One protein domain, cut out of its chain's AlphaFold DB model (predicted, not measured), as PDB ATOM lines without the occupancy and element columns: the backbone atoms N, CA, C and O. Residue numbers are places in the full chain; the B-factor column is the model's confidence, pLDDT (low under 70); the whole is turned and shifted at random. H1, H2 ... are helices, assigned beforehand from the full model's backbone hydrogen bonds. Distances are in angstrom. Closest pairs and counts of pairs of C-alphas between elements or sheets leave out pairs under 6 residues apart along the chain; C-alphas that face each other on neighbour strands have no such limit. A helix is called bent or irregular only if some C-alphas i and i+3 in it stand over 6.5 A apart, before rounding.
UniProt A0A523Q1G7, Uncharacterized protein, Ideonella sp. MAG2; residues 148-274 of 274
ATOM      1  N   GLU A 148     100.208 -19.082  79.469       92.25
ATOM      2  CA  GLU A 148      99.417 -19.922  80.369       92.25
ATOM      3  C   GLU A 148     100.262 -20.393  81.553       92.25
ATOM      4  O   GLU A 148     101.436 -20.715  81.367       92.25
ATOM      5  N   ALA A 149      99.677 -20.452  82.747       89.06
ATOM      6  CA  ALA A 149     100.204 -21.118  83.935       89.06
ATOM      7  C   ALA A 149     100.314 -22.640  83.730       89.06
ATOM      8  O   ALA A 149      99.752 -23.202  82.789       89.06
ATOM      9  N   ALA A 150     101.022 -23.322  84.634       86.06
ATOM     10  CA  ALA A 150     101.059 -24.788  84.634       86.06
ATOM     11  C   ALA A 150      99.697 -25.427  84.991       86.06
ATOM     12  O   ALA A 150      99.409 -26.547  84.578       86.06
ATOM     13  N   SER A 151      98.855 -24.718  85.749       87.69
ATOM     14  CA  SER A 151      97.533 -25.184  86.179       87.69
ATOM     15  C   SER A 151      96.417 -24.631  85.294       87.69
ATOM     16  O   SER A 151      96.256 -23.416  85.180       87.69
ATOM     17  N   GLU A 152      95.580 -25.522  84.758       90.00
ATOM     18  CA  GLU A 152      94.404 -25.136  83.967       90.00
ATOM     19  C   GLU A 152      93.394 -24.312  84.777       90.00
ATOM     20  O   GLU A 152      92.804 -23.365  84.267       90.00
ATOM     21  N   LEU A 153      93.252 -24.611  86.073       90.75
ATOM     22  CA  LEU A 153      92.405 -23.822  86.966       90.75
ATOM     23  C   LEU A 153      92.900 -22.370  87.045       90.75
ATOM     24  O   LEU A 153      92.120 -21.448  86.830       90.75
ATOM     25  N   ARG A 154      94.214 -22.166  87.242       91.69
ATOM     26  CA  ARG A 154      94.819 -20.821  87.241       91.69
ATOM     27  C   ARG A 154      94.630 -20.117  85.896       91.69
ATOM     28  O   ARG A 154      94.411 -18.908  85.877       91.69
ATOM     29  N   ASN A 155      94.694 -20.838  84.773       92.31
ATOM     30  CA  ASN A 155      94.430 -20.266  83.448       92.31
ATOM     31  C   ASN A 155      92.996 -19.752  83.330       92.31
ATOM     32  O   ASN A 155      92.780 -18.611  82.912       92.31
ATOM     33  N   GLN A 156      92.027 -20.570  83.740       93.25
ATOM     34  CA  GLN A 156      90.622 -20.194  83.724       93.25
ATOM     35  C   GLN A 156      90.349 -19.008  84.658       93.25
ATOM     36  O   GLN A 156      89.646 -18.078  84.263       93.25
ATOM     37  N   ASP A 157      90.955 -18.984  85.845       92.62
ATOM     38  CA  ASP A 157      90.810 -17.885  86.803       92.62
ATOM     39  C   ASP A 157      91.414 -16.577  86.272       92.62
ATOM     40  O   ASP A 157      90.752 -15.537  86.303       92.62
ATOM     41  N   ARG A 158      92.628 -16.620  85.694       92.88
ATOM     42  CA  ARG A 158      93.245 -15.459  85.019       92.88
ATOM     43  C   ARG A 158      92.342 -14.928  83.906       92.88
ATOM     44  O   ARG A 158      92.146 -13.716  83.793       92.88
ATOM     45  N   LYS A 159      91.785 -15.823  83.084       92.44
ATOM     46  CA  LYS A 159      90.891 -15.464  81.978       92.44
ATOM     47  C   LYS A 159      89.607 -14.808  82.487       92.44
ATOM     48  O   LYS A 159      89.281 -13.713  82.033       92.44
ATOM     49  N   ASN A 160      88.934 -15.427  83.455       92.62
ATOM     50  CA  ASN A 160      87.705 -14.912  84.059       92.62
ATOM     51  C   ASN A 160      87.920 -13.527  84.677       92.62
ATOM     52  O   ASN A 160      87.145 -12.606  84.422       92.62
ATOM     53  N   ALA A 161      88.996 -13.355  85.449       92.31
ATOM     54  CA  ALA A 161      89.310 -12.085  86.092       92.31
ATOM     55  C   ALA A 161      89.613 -10.984  85.059       92.31
ATOM     56  O   ALA A 161      89.155  -9.849  85.199       92.31
ATOM     57  N   ARG A 162      90.317 -11.318  83.971       91.25
ATOM     58  CA  ARG A 162      90.582 -10.382  82.869       91.25
ATOM     59  C   ARG A 162      89.315  -9.997  82.108       91.25
ATOM     60  O   ARG A 162      89.145  -8.830  81.758       91.25
ATOM     61  N   GLU A 163      88.444 -10.957  81.819       92.25
ATOM     62  CA  GLU A 163      87.151 -10.699  81.176       92.25
ATOM     63  C   GLU A 163      86.266  -9.817  82.064       92.25
ATOM     64  O   GLU A 163      85.701  -8.835  81.583       92.25
ATOM     65  N   HIS A 164      86.235 -10.097  83.369       91.81
ATOM     66  CA  HIS A 164      85.531  -9.281  84.352       91.81
ATOM     67  C   HIS A 164      86.059  -7.841  84.393       91.81
ATOM     68  O   HIS A 164      85.265  -6.905  84.303       91.81
ATOM     69  N   TRP A 165      87.384  -7.654  84.456       92.56
ATOM     70  CA  TRP A 165      88.006  -6.326  84.426       92.56
ATOM     71  C   TRP A 165      87.655  -5.554  83.154       92.56
ATOM     72  O   TRP A 165      87.295  -4.381  83.215       92.56
ATOM     73  N   ARG A 166      87.712  -6.207  81.989       90.94
ATOM     74  CA  ARG A 166      87.364  -5.573  80.708       90.94
ATOM     75  C   ARG A 166      85.903  -5.126  80.659       90.94
ATOM     76  O   ARG A 166      85.622  -4.089  80.068       90.94
ATOM     77  N   ALA A 167      84.998  -5.889  81.267       91.62
ATOM     78  CA  ALA A 167      83.575  -5.564  81.315       91.62
ATOM     79  C   ALA A 167      83.234  -4.473  82.347       91.62
ATOM     80  O   ALA A 167      82.330  -3.679  82.105       91.62
ATOM     81  N   ASN A 168      83.960  -4.411  83.470       89.06
ATOM     82  CA  ASN A 168      83.639  -3.553  84.620       89.06
ATOM     83  C   ASN A 168      84.757  -2.551  84.947       89.06
ATOM     84  O   ASN A 168      84.948  -2.178  86.104       89.06
ATOM     85  N   ARG A 169      85.517  -2.123  83.931       90.94
ATOM     86  CA  ARG A 169      86.691  -1.257  84.088       90.94
ATOM     87  C   ARG A 169      86.324   0.036  84.817       90.94
ATOM     88  O   ARG A 169      85.789   0.966  84.216       90.94
ATOM     89  N   SER A 170      86.666   0.113  86.096       92.94
ATOM     90  CA  SER A 170      86.369   1.265  86.937       92.94
ATOM     91  C   SER A 170      87.425   1.450  88.021       92.94
ATOM     92  O   SER A 170      88.108   0.509  88.430       92.94
ATOM     93  N   LEU A 171      87.537   2.688  88.503       92.81
ATOM     94  CA  LEU A 171      88.371   3.013  89.654       92.81
ATOM     95  C   LEU A 171      87.858   2.314  90.923       92.81
ATOM     96  O   LEU A 171      88.645   1.860  91.744       92.81
ATOM     97  N   GLU A 172      86.538   2.185  91.060       92.56
ATOM     98  CA  GLU A 172      85.897   1.524  92.198       92.56
ATOM     99  C   GLU A 172      86.328   0.053  92.334       92.56
ATOM    100  O   GLU A 172      86.668  -0.377  93.436       92.56
ATOM    101  N   GLU A 173      86.419  -0.694  91.228       91.88
ATOM    102  CA  GLU A 173      86.922  -2.078  91.246       91.88
ATOM    103  C   GLU A 173      88.360  -2.176  91.778       91.88
ATOM    104  O   GLU A 173      88.686  -3.085  92.549       91.88
ATOM    105  N   ILE A 174      89.221  -1.208  91.438       92.31
ATOM    106  CA  ILE A 174      90.571  -1.133  92.006       92.31
ATOM    107  C   ILE A 174      90.492  -0.849  93.514       92.31
ATOM    108  O   ILE A 174      91.151  -1.530  94.293       92.31
ATOM    109  N   TRP A 175      89.661   0.101  93.955       89.44
ATOM    110  CA  TRP A 175      89.563   0.505  95.369       89.44
ATOM    111  C   TRP A 175      89.028  -0.609  96.259       89.44
ATOM    112  O   TRP A 175      89.402  -0.719  97.427       89.44
ATOM    113  N   TRP A 176      88.181  -1.468  95.702       87.56
ATOM    114  CA  TRP A 176      87.686  -2.651  96.387       87.56
ATOM    115  C   TRP A 176      88.663  -3.829  96.395       87.56
ATOM    116  O   TRP A 176      88.338  -4.876  96.962       87.56
ATOM    117  N   GLY A 177      89.859  -3.651  95.830       83.62
ATOM    118  CA  GLY A 177      90.930  -4.639  95.833       83.62
ATOM    119  C   GLY A 177      90.764  -5.724  94.780       83.62
ATOM    120  O   GLY A 177      91.161  -6.854  95.041       83.62
ATOM    121  N   LEU A 178      90.186  -5.394  93.617       86.31
ATOM    122  CA  LEU A 178      90.064  -6.302  92.470       86.31
ATOM    123  C   LEU A 178      89.316  -7.595  92.842       86.31
ATOM    124  O   LEU A 178      89.825  -8.712  92.689       86.31
ATOM    125  N   ARG A 179      88.102  -7.428  93.382       73.06
ATOM    126  CA  ARG A 179      87.251  -8.515  93.886       73.06
ATOM    127  C   ARG A 179      86.995  -9.532  92.771       73.06
ATOM    128  O   ARG A 179      86.366  -9.223  91.772       73.06
ATOM    129  N   GLY A 180      87.476 -10.760  92.952       69.12
ATOM    130  CA  GLY A 180      87.400 -11.809  91.926       69.12
ATOM    131  C   GLY A 180      88.735 -12.134  91.261       69.12
ATOM    132  O   GLY A 180      88.775 -12.957  90.352       69.12
ATOM    133  N   SER A 181      89.829 -11.535  91.731       74.94
ATOM    134  CA  SER A 181      91.183 -11.921  91.355       74.94
ATOM    135  C   SER A 181      91.989 -12.383  92.567       74.94
ATOM    136  O   SER A 181      91.849 -11.850  93.668       74.94
ATOM    137  N   ASP A 182      92.826 -13.394  92.355       84.06
ATOM    138  CA  ASP A 182      93.832 -13.836  93.312       84.06
ATOM    139  C   ASP A 182      95.213 -13.582  92.699       84.06
ATOM    140  O   ASP A 182      95.511 -14.064  91.603       84.06
ATOM    141  N   PHE A 183      96.064 -12.824  93.391       82.44
ATOM    142  CA  PHE A 183      97.435 -12.572  92.944       82.44
ATOM    143  C   PHE A 183      98.254 -13.870  92.865       82.44
ATOM    144  O   PHE A 183      99.185 -13.953  92.064       82.44
ATOM    145  N   MET A 184      97.876 -14.906  93.628       88.25
ATOM    146  CA  MET A 184      98.475 -16.241  93.554       88.25
ATOM    147  C   MET A 184      98.284 -16.891  92.184       88.25
ATOM    148  O   MET A 184      99.012 -17.819  91.829       88.25
ATOM    149  N   ASN A 185      97.379 -16.368  91.354       90.25
ATOM    150  CA  ASN A 185      97.310 -16.775  89.963       90.25
ATOM    151  C   ASN A 185      98.604 -16.470  89.210       90.25
ATOM    152  O   ASN A 185      98.859 -17.164  88.240       90.25
ATOM    153  N   PHE A 186      99.432 -15.508  89.634       93.00
ATOM    154  CA  PHE A 186     100.715 -15.128  89.018       93.00
ATOM    155  C   PHE A 186     101.945 -15.620  89.795       93.00
ATOM    156  O   PHE A 186     103.068 -15.204  89.512       93.00
ATOM    157  N   GLU A 187     101.751 -16.505  90.774       91.19
ATOM    158  CA  GLU A 187     102.791 -16.927  91.717       91.19
ATOM    159  C   GLU A 187     104.071 -17.432  91.024       91.19
ATOM    160  O   GLU A 187     105.186 -17.131  91.457       91.19
ATOM    161  N   GLU A 188     103.916 -18.182  89.930       91.31
ATOM    162  CA  GLU A 188     105.014 -18.729  89.126       91.31
ATOM    163  C   GLU A 188     105.954 -17.607  88.648       91.31
ATOM    164  O   GLU A 188     107.161 -17.675  88.876       91.31
ATOM    165  N   GLU A 189     105.411 -16.535  88.065       95.50
ATOM    166  CA  GLU A 189     106.186 -15.432  87.489       95.50
ATOM    167  C   GLU A 189     106.604 -14.356  88.506       95.50
ATOM    168  O   GLU A 189     107.602 -13.663  88.287       95.50
ATOM    169  N   MET A 190     105.913 -14.244  89.650       93.81
ATOM    170  CA  MET A 190     106.223 -13.255  90.696       93.81
ATOM    171  C   MET A 190     107.697 -13.282  91.120       93.81
ATOM    172  O   MET A 190     108.303 -12.239  91.337       93.81
ATOM    173  N   ARG A 191     108.325 -14.458  91.190       91.81
ATOM    174  CA  ARG A 191     109.742 -14.587  91.585       91.81
ATOM    175  C   ARG A 191     110.678 -13.853  90.626       91.81
ATOM    176  O   ARG A 191     111.631 -13.215  91.067       91.81
ATOM    177  N   VAL A 192     110.375 -13.889  89.329       96.94
ATOM    178  CA  VAL A 192     111.148 -13.187  88.298       96.94
ATOM    179  C   VAL A 192     110.924 -11.676  88.386       96.94
ATOM    180  O   VAL A 192     111.870 -10.906  88.240       96.94
ATOM    181  N   PHE A 193     109.699 -11.236  88.681       96.75
ATOM    182  CA  PHE A 193     109.385  -9.816  88.870       96.75
ATOM    183  C   PHE A 193     110.034  -9.224  90.126       96.75
ATOM    184  O   PHE A 193     110.566  -8.114  90.070       96.75
ATOM    185  N   GLY A 194     110.091  -9.989  91.220       94.19
ATOM    186  CA  GLY A 194     110.842  -9.616  92.418       94.19
ATOM    187  C   GLY A 194     112.317  -9.380  92.092       94.19
ATOM    188  O   GLY A 194     112.846  -8.307  92.377       94.19
ATOM    189  N   VAL A 195     112.947 -10.323  91.383       95.69
ATOM    190  CA  VAL A 195     114.338 -10.199  90.913       95.69
ATOM    191  C   VAL A 195     114.514  -8.995  89.977       95.69
ATOM    192  O   VAL A 195     115.475  -8.243  90.131       95.69
ATOM    193  N   LEU A 196     113.586  -8.747  89.046       97.12
ATOM    194  CA  LEU A 196     113.635  -7.568  88.173       97.12
ATOM    195  C   LEU A 196     113.663  -6.265  88.984       97.12
ATOM    196  O   LEU A 196     114.498  -5.406  88.709       97.12
ATOM    197  N   SER A 197     112.815  -6.139  90.010       94.69
ATOM    198  CA  SER A 197     112.766  -4.940  90.862       94.69
ATOM    199  C   SER A 197     114.077  -4.679  91.626       94.69
ATOM    200  O   SER A 197     114.392  -3.530  91.941       94.69
ATOM    201  N   GLU A 198     114.871  -5.725  91.883       92.81
ATOM    202  CA  GLU A 198     116.205  -5.640  92.494       92.81
ATOM    203  C   GLU A 198     117.316  -5.327  91.475       92.81
ATOM    204  O   GLU A 198     118.392  -4.840  91.847       92.81
ATOM    205  N   ILE A 199     117.115  -5.667  90.198       94.75
ATOM    206  CA  ILE A 199     118.116  -5.496  89.137       94.75
ATOM    207  C   ILE A 199     117.991  -4.139  88.465       94.75
ATOM    208  O   ILE A 199     118.979  -3.409  88.399       94.75
ATOM    209  N   ASP A 200     116.799  -3.840  87.962       95.94
ATOM    210  CA  ASP A 200     116.518  -2.681  87.127       95.94
ATOM    211  C   ASP A 200     115.116  -2.152  87.447       95.94
ATOM    212  O   ASP A 200     114.108  -2.500  86.821       95.94
ATOM    213  N   LEU A 201     115.065  -1.304  88.476       93.81
ATOM    214  CA  LEU A 201     113.823  -0.697  88.939       93.81
ATOM    215  C   LEU A 201     113.183   0.195  87.866       93.81
ATOM    216  O   LEU A 201     111.961   0.261  87.800       93.81
ATOM    217  N   ALA A 202     113.978   0.829  86.999       96.00
ATOM    218  CA  ALA A 202     113.458   1.701  85.952       96.00
ATOM    219  C   ALA A 202     112.704   0.900  84.879       96.00
ATOM    220  O   ALA A 202     111.632   1.310  84.429       96.00
ATOM    221  N   VAL A 203     113.227  -0.266  84.481       97.69
ATOM    222  CA  VAL A 203     112.502  -1.185  83.587       97.69
ATOM    223  C   VAL A 203     111.253  -1.735  84.272       97.69
ATOM    224  O   VAL A 203     110.198  -1.783  83.643       97.69
ATOM    225  N   PHE A 204     111.347  -2.102  85.553       97.25
ATOM    226  CA  PHE A 204     110.193  -2.546  86.337       97.25
ATOM    227  C   PHE A 204     109.075  -1.492  86.354       97.25
ATOM    228  O   PHE A 204     107.958  -1.786  85.943       97.25
ATOM    229  N   GLN A 205     109.385  -0.252  86.744       96.19
ATOM    230  CA  GLN A 205     108.435   0.867  86.792       96.19
ATOM    231  C   GLN A 205     107.783   1.126  85.435       96.19
ATOM    232  O   GLN A 205     106.570   1.298  85.367       96.19
ATOM    233  N   ARG A 206     108.567   1.083  84.349       97.19
ATOM    234  CA  ARG A 206     108.049   1.267  82.988       97.19
ATOM    235  C   ARG A 206     107.034   0.195  82.604       97.19
ATOM    236  O   ARG A 206     105.966   0.534  82.116       97.19
ATOM    237  N   LEU A 207     107.329  -1.082  82.869       97.75
ATOM    238  CA  LEU A 207     106.385  -2.173  82.591       97.75
ATOM    239  C   LEU A 207     105.062  -1.980  83.341       97.75
ATOM    240  O   LEU A 207     103.999  -2.205  82.772       97.75
ATOM    241  N   LEU A 208     105.125  -1.547  84.603       97.25
ATOM    242  CA  LEU A 208     103.922  -1.297  85.395       97.25
ATOM    243  C   LEU A 208     103.140  -0.071  84.914       97.25
ATOM    244  O   LEU A 208     101.915  -0.114  84.881       97.25
ATOM    245  N   GLY A 209     103.838   1.012  84.566       95.81
ATOM    246  CA  GLY A 209     103.232   2.258  84.094       95.81
ATOM    247  C   GLY A 209     102.564   2.116  82.726       95.81
ATOM    248  O   GLY A 209     101.516   2.714  82.496       95.81
ATOM    249  N   ASP A 210     103.131   1.284  81.851       96.12
ATOM    250  CA  ASP A 210     102.603   1.049  80.505       96.12
ATOM    251  C   ASP A 210     101.411   0.069  80.497       96.12
ATOM    252  O   ASP A 210     100.613   0.059  79.555       96.12
ATOM    253  N   SER A 211     101.260  -0.749  81.545       95.62
ATOM    254  CA  SER A 211     100.249  -1.803  81.592       95.62
ATOM    255  C   SER A 211      98.857  -1.293  81.957       95.62
ATOM    256  O   SER A 211      98.667  -0.373  82.751       95.62
ATOM    257  N   GLN A 212      97.853  -1.949  81.381       93.19
ATOM    258  CA  GLN A 212      96.430  -1.708  81.644       93.19
ATOM    259  C   GLN A 212      95.759  -2.896  82.358       93.19
ATOM    260  O   GLN A 212      94.539  -2.889  82.554       93.19
ATOM    261  N   ASP A 213      96.531  -3.932  82.711       94.00
ATOM    262  CA  ASP A 213      96.064  -5.112  83.441       94.00
ATOM    263  C   ASP A 213      96.362  -4.935  84.943       94.00
ATOM    264  O   ASP A 213      97.490  -5.186  85.383       94.00
ATOM    265  N   PRO A 214      95.386  -4.490  85.760       94.38
ATOM    266  CA  PRO A 214      95.626  -4.219  87.170       94.38
ATOM    267  C   PRO A 214      95.974  -5.490  87.950       94.38
ATOM    268  O   PRO A 214      96.641  -5.390  88.972       94.38
ATOM    269  N   LEU A 215      95.576  -6.676  87.473       93.88
ATOM    270  CA  LEU A 215      95.850  -7.948  88.141       93.88
ATOM    271  C   LEU A 215      97.342  -8.287  88.054       93.88
ATOM    272  O   LEU A 215      97.971  -8.666  89.042       93.88
ATOM    273  N   LEU A 216      97.911  -8.113  86.858       95.25
ATOM    274  CA  LEU A 216      99.331  -8.330  86.605       95.25
ATOM    275  C   LEU A 216     100.188  -7.270  87.305       95.25
ATOM    276  O   LEU A 216     101.192  -7.613  87.933       95.25
ATOM    277  N   VAL A 217      99.782  -5.996  87.226       95.94
ATOM    278  CA  VAL A 217     100.478  -4.896  87.912       95.94
ATOM    279  C   VAL A 217     100.499  -5.137  89.417       95.94
ATOM    280  O   VAL A 217     101.551  -5.025  90.042       95.94
ATOM    281  N   ASP A 218      99.367  -5.526  90.001       93.44
ATOM    282  CA  ASP A 218      99.259  -5.785  91.433       93.44
ATOM    283  C   ASP A 218     100.118  -6.978  91.889       93.44
ATOM    284  O   ASP A 218     100.865  -6.870  92.864       93.44
ATOM    285  N   ALA A 219     100.107  -8.089  91.143       93.69
ATOM    286  CA  ALA A 219     100.978  -9.229  91.424       93.69
ATOM    287  C   ALA A 219     102.472  -8.866  91.327       93.69
ATOM    288  O   ALA A 219     103.278  -9.273  92.170       93.69
ATOM    289  N   ALA A 220     102.857  -8.065  90.331       95.31
ATOM    290  CA  ALA A 220     104.229  -7.594  90.187       95.31
ATOM    291  C   ALA A 220     104.632  -6.660  91.344       95.31
ATOM    292  O   ALA A 220     105.694  -6.855  91.941       95.31
ATOM    293  N   LEU A 221     103.776  -5.711  91.738       93.25
ATOM    294  CA  LEU A 221     103.994  -4.854  92.910       93.25
ATOM    295  C   LEU A 221     104.192  -5.683  94.189       93.25
ATOM    296  O   LEU A 221     105.163  -5.470  94.921       93.25
ATOM    297  N   LEU A 222     103.328  -6.675  94.426       90.38
ATOM    298  CA  LEU A 222     103.445  -7.600  95.555       90.38
ATOM    299  C   LEU A 222     104.774  -8.358  95.548       90.38
ATOM    300  O   LEU A 222     105.401  -8.500  96.596       90.38
ATOM    301  N   SER A 223     105.239  -8.801  94.379       90.75
ATOM    302  CA  SER A 223     106.513  -9.517  94.261       90.75
ATOM    303  C   SER A 223     107.737  -8.660  94.606       90.75
ATOM    304  O   SER A 223     108.693  -9.144  95.215       90.75
ATOM    305  N   ALA A 224     107.678  -7.360  94.308       88.88
ATOM    306  CA  ALA A 224     108.674  -6.382  94.732       88.88
ATOM    307  C   ALA A 224     108.536  -6.026  96.229       88.88
ATOM    308  O   ALA A 224     109.377  -5.333  96.809       88.88
ATOM    309  N   GLY A 225     107.505  -6.545  96.904       84.75
ATOM    310  CA  GLY A 225     107.183  -6.267  98.301       84.75
ATOM    311  C   GLY A 225     106.580  -4.880  98.516       84.75
ATOM    312  O   GLY A 225     106.620  -4.355  99.630       84.75
ATOM    313  N   VAL A 226     106.017  -4.279  97.465       80.00
ATOM    314  CA  VAL A 226     105.251  -3.037  97.563       80.00
ATOM    315  C   VAL A 226     103.954  -3.343  98.316       80.00
ATOM    316  O   VAL A 226     103.125  -4.126  97.864       80.00
ATOM    317  N   GLY A 227     103.804  -2.770  99.512       66.06
ATOM    318  CA  GLY A 227     102.739  -3.123 100.462       66.06
ATOM    319  C   GLY A 227     103.247  -3.748 101.768       66.06
ATOM    320  O   GLY A 227     102.537  -3.725 102.771       66.06
ATOM    321  N   ALA A 228     104.492  -4.233 101.800       64.88
ATOM    322  CA  ALA A 228     105.198  -4.623 103.021       64.88
ATOM    323  C   ALA A 228     106.070  -3.444 103.495       64.88
ATOM    324  O   ALA A 228     107.291  -3.429 103.330       64.88
ATOM    325  N   PHE A 229     105.421  -2.404 104.032       61.88
ATOM    326  CA  PHE A 229     106.020  -1.085 104.302       61.88
ATOM    327  C   PHE A 229     107.221  -1.101 105.255       61.88
ATOM    328  O   PHE A 229     108.023  -0.172 105.229       61.88
ATOM    329  N   THR A 230     107.420  -2.181 106.011       49.62
ATOM    330  CA  THR A 230     108.662  -2.411 106.751       49.62
ATOM    331  C   THR A 230     109.292  -3.716 106.262       49.62
ATOM    332  O   THR A 230     108.687  -4.767 106.475       49.62
ATOM    333  N   PRO A 231     110.463  -3.704 105.587       54.09
ATOM    334  CA  PRO A 231     111.379  -2.581 105.315       54.09
ATOM    335  C   PRO A 231     111.231  -1.910 103.923       54.09
ATOM    336  O   PRO A 231     112.132  -1.185 103.506       54.09
ATOM    337  N   ARG A 232     110.159  -2.157 103.149       66.38
ATOM    338  CA  ARG A 232     110.135  -1.858 101.696       66.38
ATOM    339  C   ARG A 232     109.385  -0.584 101.268       66.38
ATOM    340  O   ARG A 232     109.071  -0.444 100.085       66.38
ATOM    341  N   PHE A 233     109.163   0.386 102.163       79.50
ATOM    342  CA  PHE A 233     108.569   1.683 101.782       79.50
ATOM    343  C   PHE A 233     109.328   2.387 100.643       79.50
ATOM    344  O   PHE A 233     108.707   2.935  99.739       79.50
ATOM    345  N   ALA A 234     110.659   2.276 100.608       83.62
ATOM    346  CA  ALA A 234     111.485   2.892  99.566       83.62
ATOM    347  C   ALA A 234     111.201   2.367  98.143       83.62
ATOM    348  O   ALA A 234     111.518   3.035  97.161       83.62
ATOM    349  N   VAL A 235     110.661   1.151  97.991       84.06
ATOM    350  CA  VAL A 235     110.240   0.646  96.671       84.06
ATOM    351  C   VAL A 235     108.896   1.259  96.289       84.06
ATOM    352  O   VAL A 235     108.747   1.722  95.163       84.06
ATOM    353  N   TRP A 236     107.957   1.336  97.237       90.38
ATOM    354  CA  TRP A 236     106.675   2.016  97.035       90.38
ATOM    355  C   TRP A 236     106.872   3.482  96.632       90.38
ATOM    356  O   TRP A 236     106.326   3.904  95.620       90.38
ATOM    357  N   GLU A 237     107.697   4.229  97.373       89.44
ATOM    358  CA  GLU A 237     107.954   5.656  97.134       89.44
ATOM    359  C   GLU A 237     108.522   5.894  95.735       89.44
ATOM    360  O   GLU A 237     108.034   6.741  94.990       89.44
ATOM    361  N   ARG A 238     109.510   5.089  95.330       90.12
ATOM    362  CA  ARG A 238     110.081   5.175  93.984       90.12
ATOM    363  C   ARG A 238     109.053   4.839  92.908       90.12
ATOM    364  O   ARG A 238     108.989   5.541  91.906       90.12
ATOM    365  N   CYS A 239     108.237   3.801  93.092       92.25
ATOM    366  CA  CYS A 239     107.159   3.490  92.151       92.25
ATOM    367  C   CYS A 239     106.113   4.610  92.072       92.25
ATOM    368  O   CYS A 239     105.628   4.878  90.982       92.25
ATOM    369  N   ALA A 240     105.784   5.265  93.187       92.56
ATOM    370  CA  ALA A 240     104.827   6.366  93.213       92.56
ATOM    371  C   ALA A 240     105.358   7.610  92.490       92.56
ATOM    372  O   ALA A 240     104.621   8.219  91.725       92.56
ATOM    373  N   ASN A 241     106.637   7.943  92.678       92.44
ATOM    374  CA  ASN A 241     107.259   9.107  92.041       92.44
ATOM    375  C   ASN A 241     107.369   8.978  90.513       92.44
ATOM    376  O   ASN A 241     107.295   9.983  89.817       92.44
ATOM    377  N   GLU A 242     107.545   7.757  90.003       94.12
ATOM    378  CA  GLU A 242     107.670   7.474  88.563       94.12
ATOM    379  C   GLU A 242     106.350   6.999  87.929       94.12
ATOM    380  O   GLU A 242     106.317   6.639  86.751       94.12
ATOM    381  N   ALA A 243     105.259   6.930  88.697       94.50
ATOM    382  CA  ALA A 243     103.983   6.489  88.157       94.50
ATOM    383  C   ALA A 243     103.437   7.532  87.170       94.50
ATOM    384  O   ALA A 243     103.491   8.729  87.455       94.50
ATOM    385  N   PRO A 244     102.844   7.100  86.044       94.50
ATOM    386  CA  PRO A 244     102.166   8.022  85.150       94.50
ATOM    387  C   PRO A 244     100.955   8.642  85.850       94.50
ATOM    388  O   PRO A 244     100.312   7.999  86.692       94.50
ATOM    389  N   ASP A 245     100.611   9.863  85.442       94.25
ATOM    390  CA  ASP A 245      99.411  10.546  85.912       94.25
ATOM    391  C   ASP A 245      98.197   9.628  85.765       94.25
ATOM    392  O   ASP A 245      97.985   9.013  84.718       94.25
ATOM    393  N   ALA A 246      97.401   9.515  86.827       94.00
ATOM    394  CA  ALA A 246      96.181   8.708  86.813       94.00
ATOM    395  C   ALA A 246      94.914   9.525  86.573       94.00
ATOM    396  O   ALA A 246      93.877   8.966  86.217       94.00
ATOM    397  N   PHE A 247      94.992  10.840  86.742       94.25
ATOM    398  CA  PHE A 247      93.860  11.740  86.600       94.25
ATOM    399  C   PHE A 247      94.206  12.829  85.593       94.25
ATOM    400  O   PHE A 247      95.319  13.349  85.599       94.25
ATOM    401  N   ALA A 248      93.261  13.144  84.714       93.69
ATOM    402  CA  ALA A 248      93.360  14.298  83.836       93.69
ATOM    403  C   ALA A 248      93.140  15.603  84.627       93.69
ATOM    404  O   ALA A 248      92.754  15.584  85.798       93.69
ATOM    405  N   GLU A 249      93.356  16.751  83.981       93.88
ATOM    406  CA  GLU A 249      93.204  18.075  84.607       93.88
ATOM    407  C   GLU A 249      91.786  18.339  85.145       93.88
ATOM    408  O   GLU A 249      91.615  19.086  86.106       93.88
ATOM    409  N   ASP A 250      90.767  17.702  84.560       94.31
ATOM    410  CA  ASP A 250      89.369  17.781  85.005       94.31
ATOM    411  C   ASP A 250      89.044  16.845  86.187       94.31
ATOM    412  O   ASP A 250      87.904  16.799  86.653       94.31
ATOM    413  N   GLY A 251      90.038  16.098  86.680       90.12
ATOM    414  CA  GLY A 251      89.902  15.122  87.756       90.12
ATOM    415  C   GLY A 251      89.335  13.772  87.316       90.12
ATOM    416  O   GLY A 251      89.169  12.885  88.156       90.12
ATOM    417  N   SER A 252      89.042  13.574  86.026       93.69
ATOM    418  CA  SER A 252      88.605  12.275  85.514       93.69
ATOM    419  C   SER A 252      89.754  11.267  85.516       93.69
ATOM    420  O   SER A 252      90.906  11.591  85.224       93.69
ATOM    421  N   TRP A 253      89.451  10.016  85.870       94.69
ATOM    422  CA  TRP A 253      90.425   8.930  85.795       94.69
ATOM    423  C   TRP A 253      90.730   8.607  84.329       94.69
ATOM    424  O   TRP A 253      89.826   8.283  83.560       94.69
ATOM    425  N   ASN A 254      92.005   8.658  83.950       92.81
ATOM    426  CA  ASN A 254      92.438   8.464  82.563       92.81
ATOM    427  C   ASN A 254      92.653   6.988  82.180       92.81
ATOM    428  O   ASN A 254      93.032   6.683  81.050       92.81
ATOM    429  N   GLY A 255      92.424   6.069  83.121       91.94
ATOM    430  CA  GLY A 255      92.566   4.636  82.905       91.94
ATOM    431  C   GLY A 255      93.873   4.020  83.414       91.94
ATOM    432  O   GLY A 255      93.944   2.790  83.463       91.94
ATOM    433  N   SER A 256      94.866   4.820  83.817       94.69
ATOM    434  CA  SER A 256      96.114   4.335  84.428       94.69
ATOM    435  C   SER A 256      95.840   3.583  85.732       94.69
ATOM    436  O   SER A 256      95.112   4.070  86.597       94.69
ATOM    437  N   VAL A 257      96.423   2.393  85.888       95.69
ATOM    438  CA  VAL A 257      96.156   1.511  87.039       95.69
ATOM    439  C   VAL A 257      97.225   1.590  88.131       95.69
ATOM    440  O   VAL A 257      96.962   1.207  89.266       95.69
ATOM    441  N   LEU A 258      98.428   2.085  87.823       95.69
ATOM    442  CA  LEU A 258      99.572   1.986  88.735       95.69
ATOM    443  C   LEU A 258      99.394   2.833  90.001       95.69
ATOM    444  O   LEU A 258      99.420   2.298  91.108       95.69
ATOM    445  N   MET A 259      99.190   4.146  89.859       95.25
ATOM    446  CA  MET A 259      99.030   5.046  91.009       95.25
ATOM    447  C   MET A 259      97.819   4.666  91.890       95.25
ATOM    448  O   MET A 259      97.998   4.518  93.100       95.25
ATOM    449  N   PRO A 260      96.619   4.401  91.332       94.88
ATOM    450  CA  PRO A 260      95.528   3.717  92.026       94.88
ATOM    451  C   PRO A 260      95.917   2.540  92.928       94.88
ATOM    452  O   PRO A 260      95.588   2.526  94.117       94.88
ATOM    453  N   LEU A 261      96.642   1.563  92.380       93.81
ATOM    454  CA  LEU A 261      97.057   0.370  93.117       93.81
ATOM    455  C   LEU A 261      98.063   0.708  94.222       93.81
ATOM    456  O   LEU A 261      97.963   0.187  95.332       93.81
ATOM    457  N   LEU A 262      99.000   1.622  93.963       92.56
ATOM    458  CA  LEU A 262      99.950   2.094  94.972       92.56
ATOM    459  C   LEU A 262      99.235   2.758  96.157       92.56
ATOM    460  O   LEU A 262      99.570   2.467  97.311       92.56
ATOM    461  N   LEU A 263      98.231   3.599  95.899       90.81
ATOM    462  CA  LEU A 263      97.429   4.245  96.942       90.81
ATOM    463  C   LEU A 263      96.646   3.223  97.770       90.81
ATOM    464  O   LEU A 263      96.696   3.274  99.002       90.81
ATOM    465  N   LEU A 264      95.993   2.254  97.123       88.44
ATOM    466  CA  LEU A 264      95.298   1.164  97.812       88.44
ATOM    467  C   LEU A 264      96.237   0.411  98.765       88.44
ATOM    468  O   LEU A 264      95.894   0.161  99.922       88.44
ATOM    469  N   ARG A 265      97.442   0.067  98.297       82.81
ATOM    470  CA  ARG A 265      98.443  -0.654  99.095       82.81
ATOM    471  C   ARG A 265      98.873   0.155 100.321       82.81
ATOM    472  O   ARG A 265      99.016  -0.426 101.396       82.81
ATOM    473  N   CYS A 266      99.017   1.473 100.183       80.38
ATOM    474  CA  CYS A 266      99.296   2.383 101.298       80.38
ATOM    475  C   CYS A 266      98.160   2.400 102.330       80.38
ATOM    476  O   CYS A 266      98.399   2.204 103.523       80.38
ATOM    477  N   LEU A 267      96.912   2.530 101.872       73.12
ATOM    478  CA  LEU A 267      95.737   2.549 102.745       73.12
ATOM    479  C   LEU A 267      95.584   1.242 103.536       73.12
ATOM    480  O   LEU A 267      95.453   1.278 104.761       73.12
ATOM    481  N   LEU A 268      95.691   0.088 102.871       64.50
ATOM    482  CA  LEU A 268      95.569  -1.227 103.516       64.50
ATOM    483  C   LEU A 268      96.621  -1.470 104.605       64.50
ATOM    484  O   LEU A 268      96.351  -2.193 105.565       64.50
ATOM    485  N   TYR A 269      97.807  -0.873 104.482       62.50
ATOM    486  CA  TYR A 269      98.820  -0.942 105.530       62.50
ATOM    487  C   TYR A 269      98.426  -0.112 106.753       62.50
ATOM    488  O   TYR A 269      98.454  -0.623 107.871       62.50
ATOM    489  N   THR A 270      97.987   1.134 106.550       58.69
ATOM    490  CA  THR A 270      97.584   2.007 107.667       58.69
ATOM    491  C   THR A 270      96.430   1.424 108.486       58.69
ATOM    492  O   THR A 270      96.443   1.535 109.708       58.69
ATOM    493  N   SER A 271      95.486   0.714 107.855       57.22
ATOM    494  CA  SER A 271      94.376   0.054 108.558       57.22
ATOM    495  C   SER A 271      94.773  -1.197 109.353       57.22
ATOM    496  O   SER A 271      93.988  -1.647 110.178       57.22
ATOM    497  N   ARG A 272      95.954  -1.784 109.114       52.47
ATOM    498  CA  ARG A 272      96.460  -2.951 109.867       52.47
ATOM    499  C   ARG A 272      97.361  -2.575 111.048       52.47
ATOM    500  O   ARG A 272      97.721  -3.453 111.826       52.47
ATOM    501  N   CYS A 273      97.748  -1.306 111.163       45.56
ATOM    502  CA  CYS A 273      98.611  -0.794 112.232       45.56
ATOM    503  C   CYS A 273      97.844  -0.092 113.369       45.56
ATOM    504  O   CYS A 273      98.484   0.448 114.271       45.56
ATOM    505  N   VAL A 274      96.508  -0.099 113.327       40.00
ATOM    506  CA  VAL A 274      95.601   0.398 114.378       40.00
ATOM    507  C   VAL A 274      94.889  -0.789 115.010       40.00
ATOM    508  O   VAL A 274      94.771  -0.800 116.253       40.00
TER     509      VAL A 274
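Overview. This is residues 148 to 274 of the 274 residues of an uncharacterized protein of Ideonella sp. MAG2 (UniProt A0A523Q1G7). Seven helices gather into a compact, rounded body with H5 at its core: the kinked H3 crosses H5, H4 runs alongside it the opposite way, and H7 meets H5 with its first residues, 258 to 261, and runs on away from it, with H6 folded back beside H7. H1 lies farthest from the middle, meeting H3 near that helix's first residues, while the short H2 packs on H7, and the long loop of residues 242 to 257 reaches up to 25 A from the mean of the C-alphas. The printed part has 127 residues, with seven named helices in the order H1 to H7 and no named strand, and its class is all helix. The radius of gyration of the C-alphas is 14.4 A, and the spans are 37 by 36 by 34 A.

Arrangement. H3, residues 183 to 199, is the longest helix by residues, with 17; it has a kink of 67 degrees near residue 190. H3 touches H5, residues 214 to 223, with 17 pairs of C-alphas within 8 A; the closest C-alphas are those of Gly 194 and Ser 223, 4.7 A apart. The two run the same way at a steep tilt of 57 degrees. With residues 193 to 197 alone, H3 touches H4, residues 201 to 210, and the two form a helical hairpin, opposite ways at a steep tilt of 44 degrees; the closest C-alphas, of Ser 197 and Phe 204, are 5.7 A apart. H4 is close to H5 but not clearly touching, at a shallow tilt of 16 degrees, opposite ways; the closest C-alphas are those of Leu 208 and Val 217, at 5.6 A. Residues 154 to 158 of H1, residues 152 to 167, touch H3 at its residue 185 alone, about perpendicular at 84 degrees; the C-alphas of Arg 154 and Asn 185 come closest, at 5.5 A. H7, residues 258 to 270, touches three helices and shares the place of hub with H3. With residues 258 to 261 alone it touches H5, at a steep tilt of 54 degrees, the same way; the closest C-alphas are those of Asp 218 and Leu 261, 6.8 A apart. H6, residues 229 to 241, makes a helical hairpin with H7, opposite ways at a shallow tilt of 28 degrees, the C-alphas of Ala 240 and Met 259 closest at 6.3 A. With residues 260 to 264 alone, H7 touches H2, residues 171 to 175; the closest C-alphas are those of Trp 175 and Leu 264, at 6.3 A. H3 and H7 are apart. In H1, H2, H4, H5 and H7 every O i to N i+4 pair is within hydrogen-bond range; in H3 8 of 13 are, and in H6 6 of 9.

Along the chain. H3 measures 22.2 A from first to last C-alpha and is irregular, with C-alphas 185 and 188 8.0 A apart. H1 measures 22.5 A and begins at C-alpha 152, (94.404, -25.136, 83.967). H2 measures 6.4 A, H4 14.1 A and H5 14.0 A, with C-alpha 214 at (95.626, -4.219, 87.170). H6 measures 16.0 A and is irregular, C-alphas 231 and 234 being 7.9 A apart. H7 measures 19.0 A and ends at C-alpha 270, (97.584, 2.007, 107.667).

Size, cuts and confidence. The two C-alphas farthest apart are those of Ala 150 and Asp 250, at 44.1 A. The printed part has no cut and ends at residue 274, the chain's last. The link from H6 to H7 is long, with 16 residues; that from H2 to H3 is short, and the other four are tight. Mean pLDDT of the printed part is 87.9, with residue 180, residues 227 to 232 and residues 268 to 274 under 70.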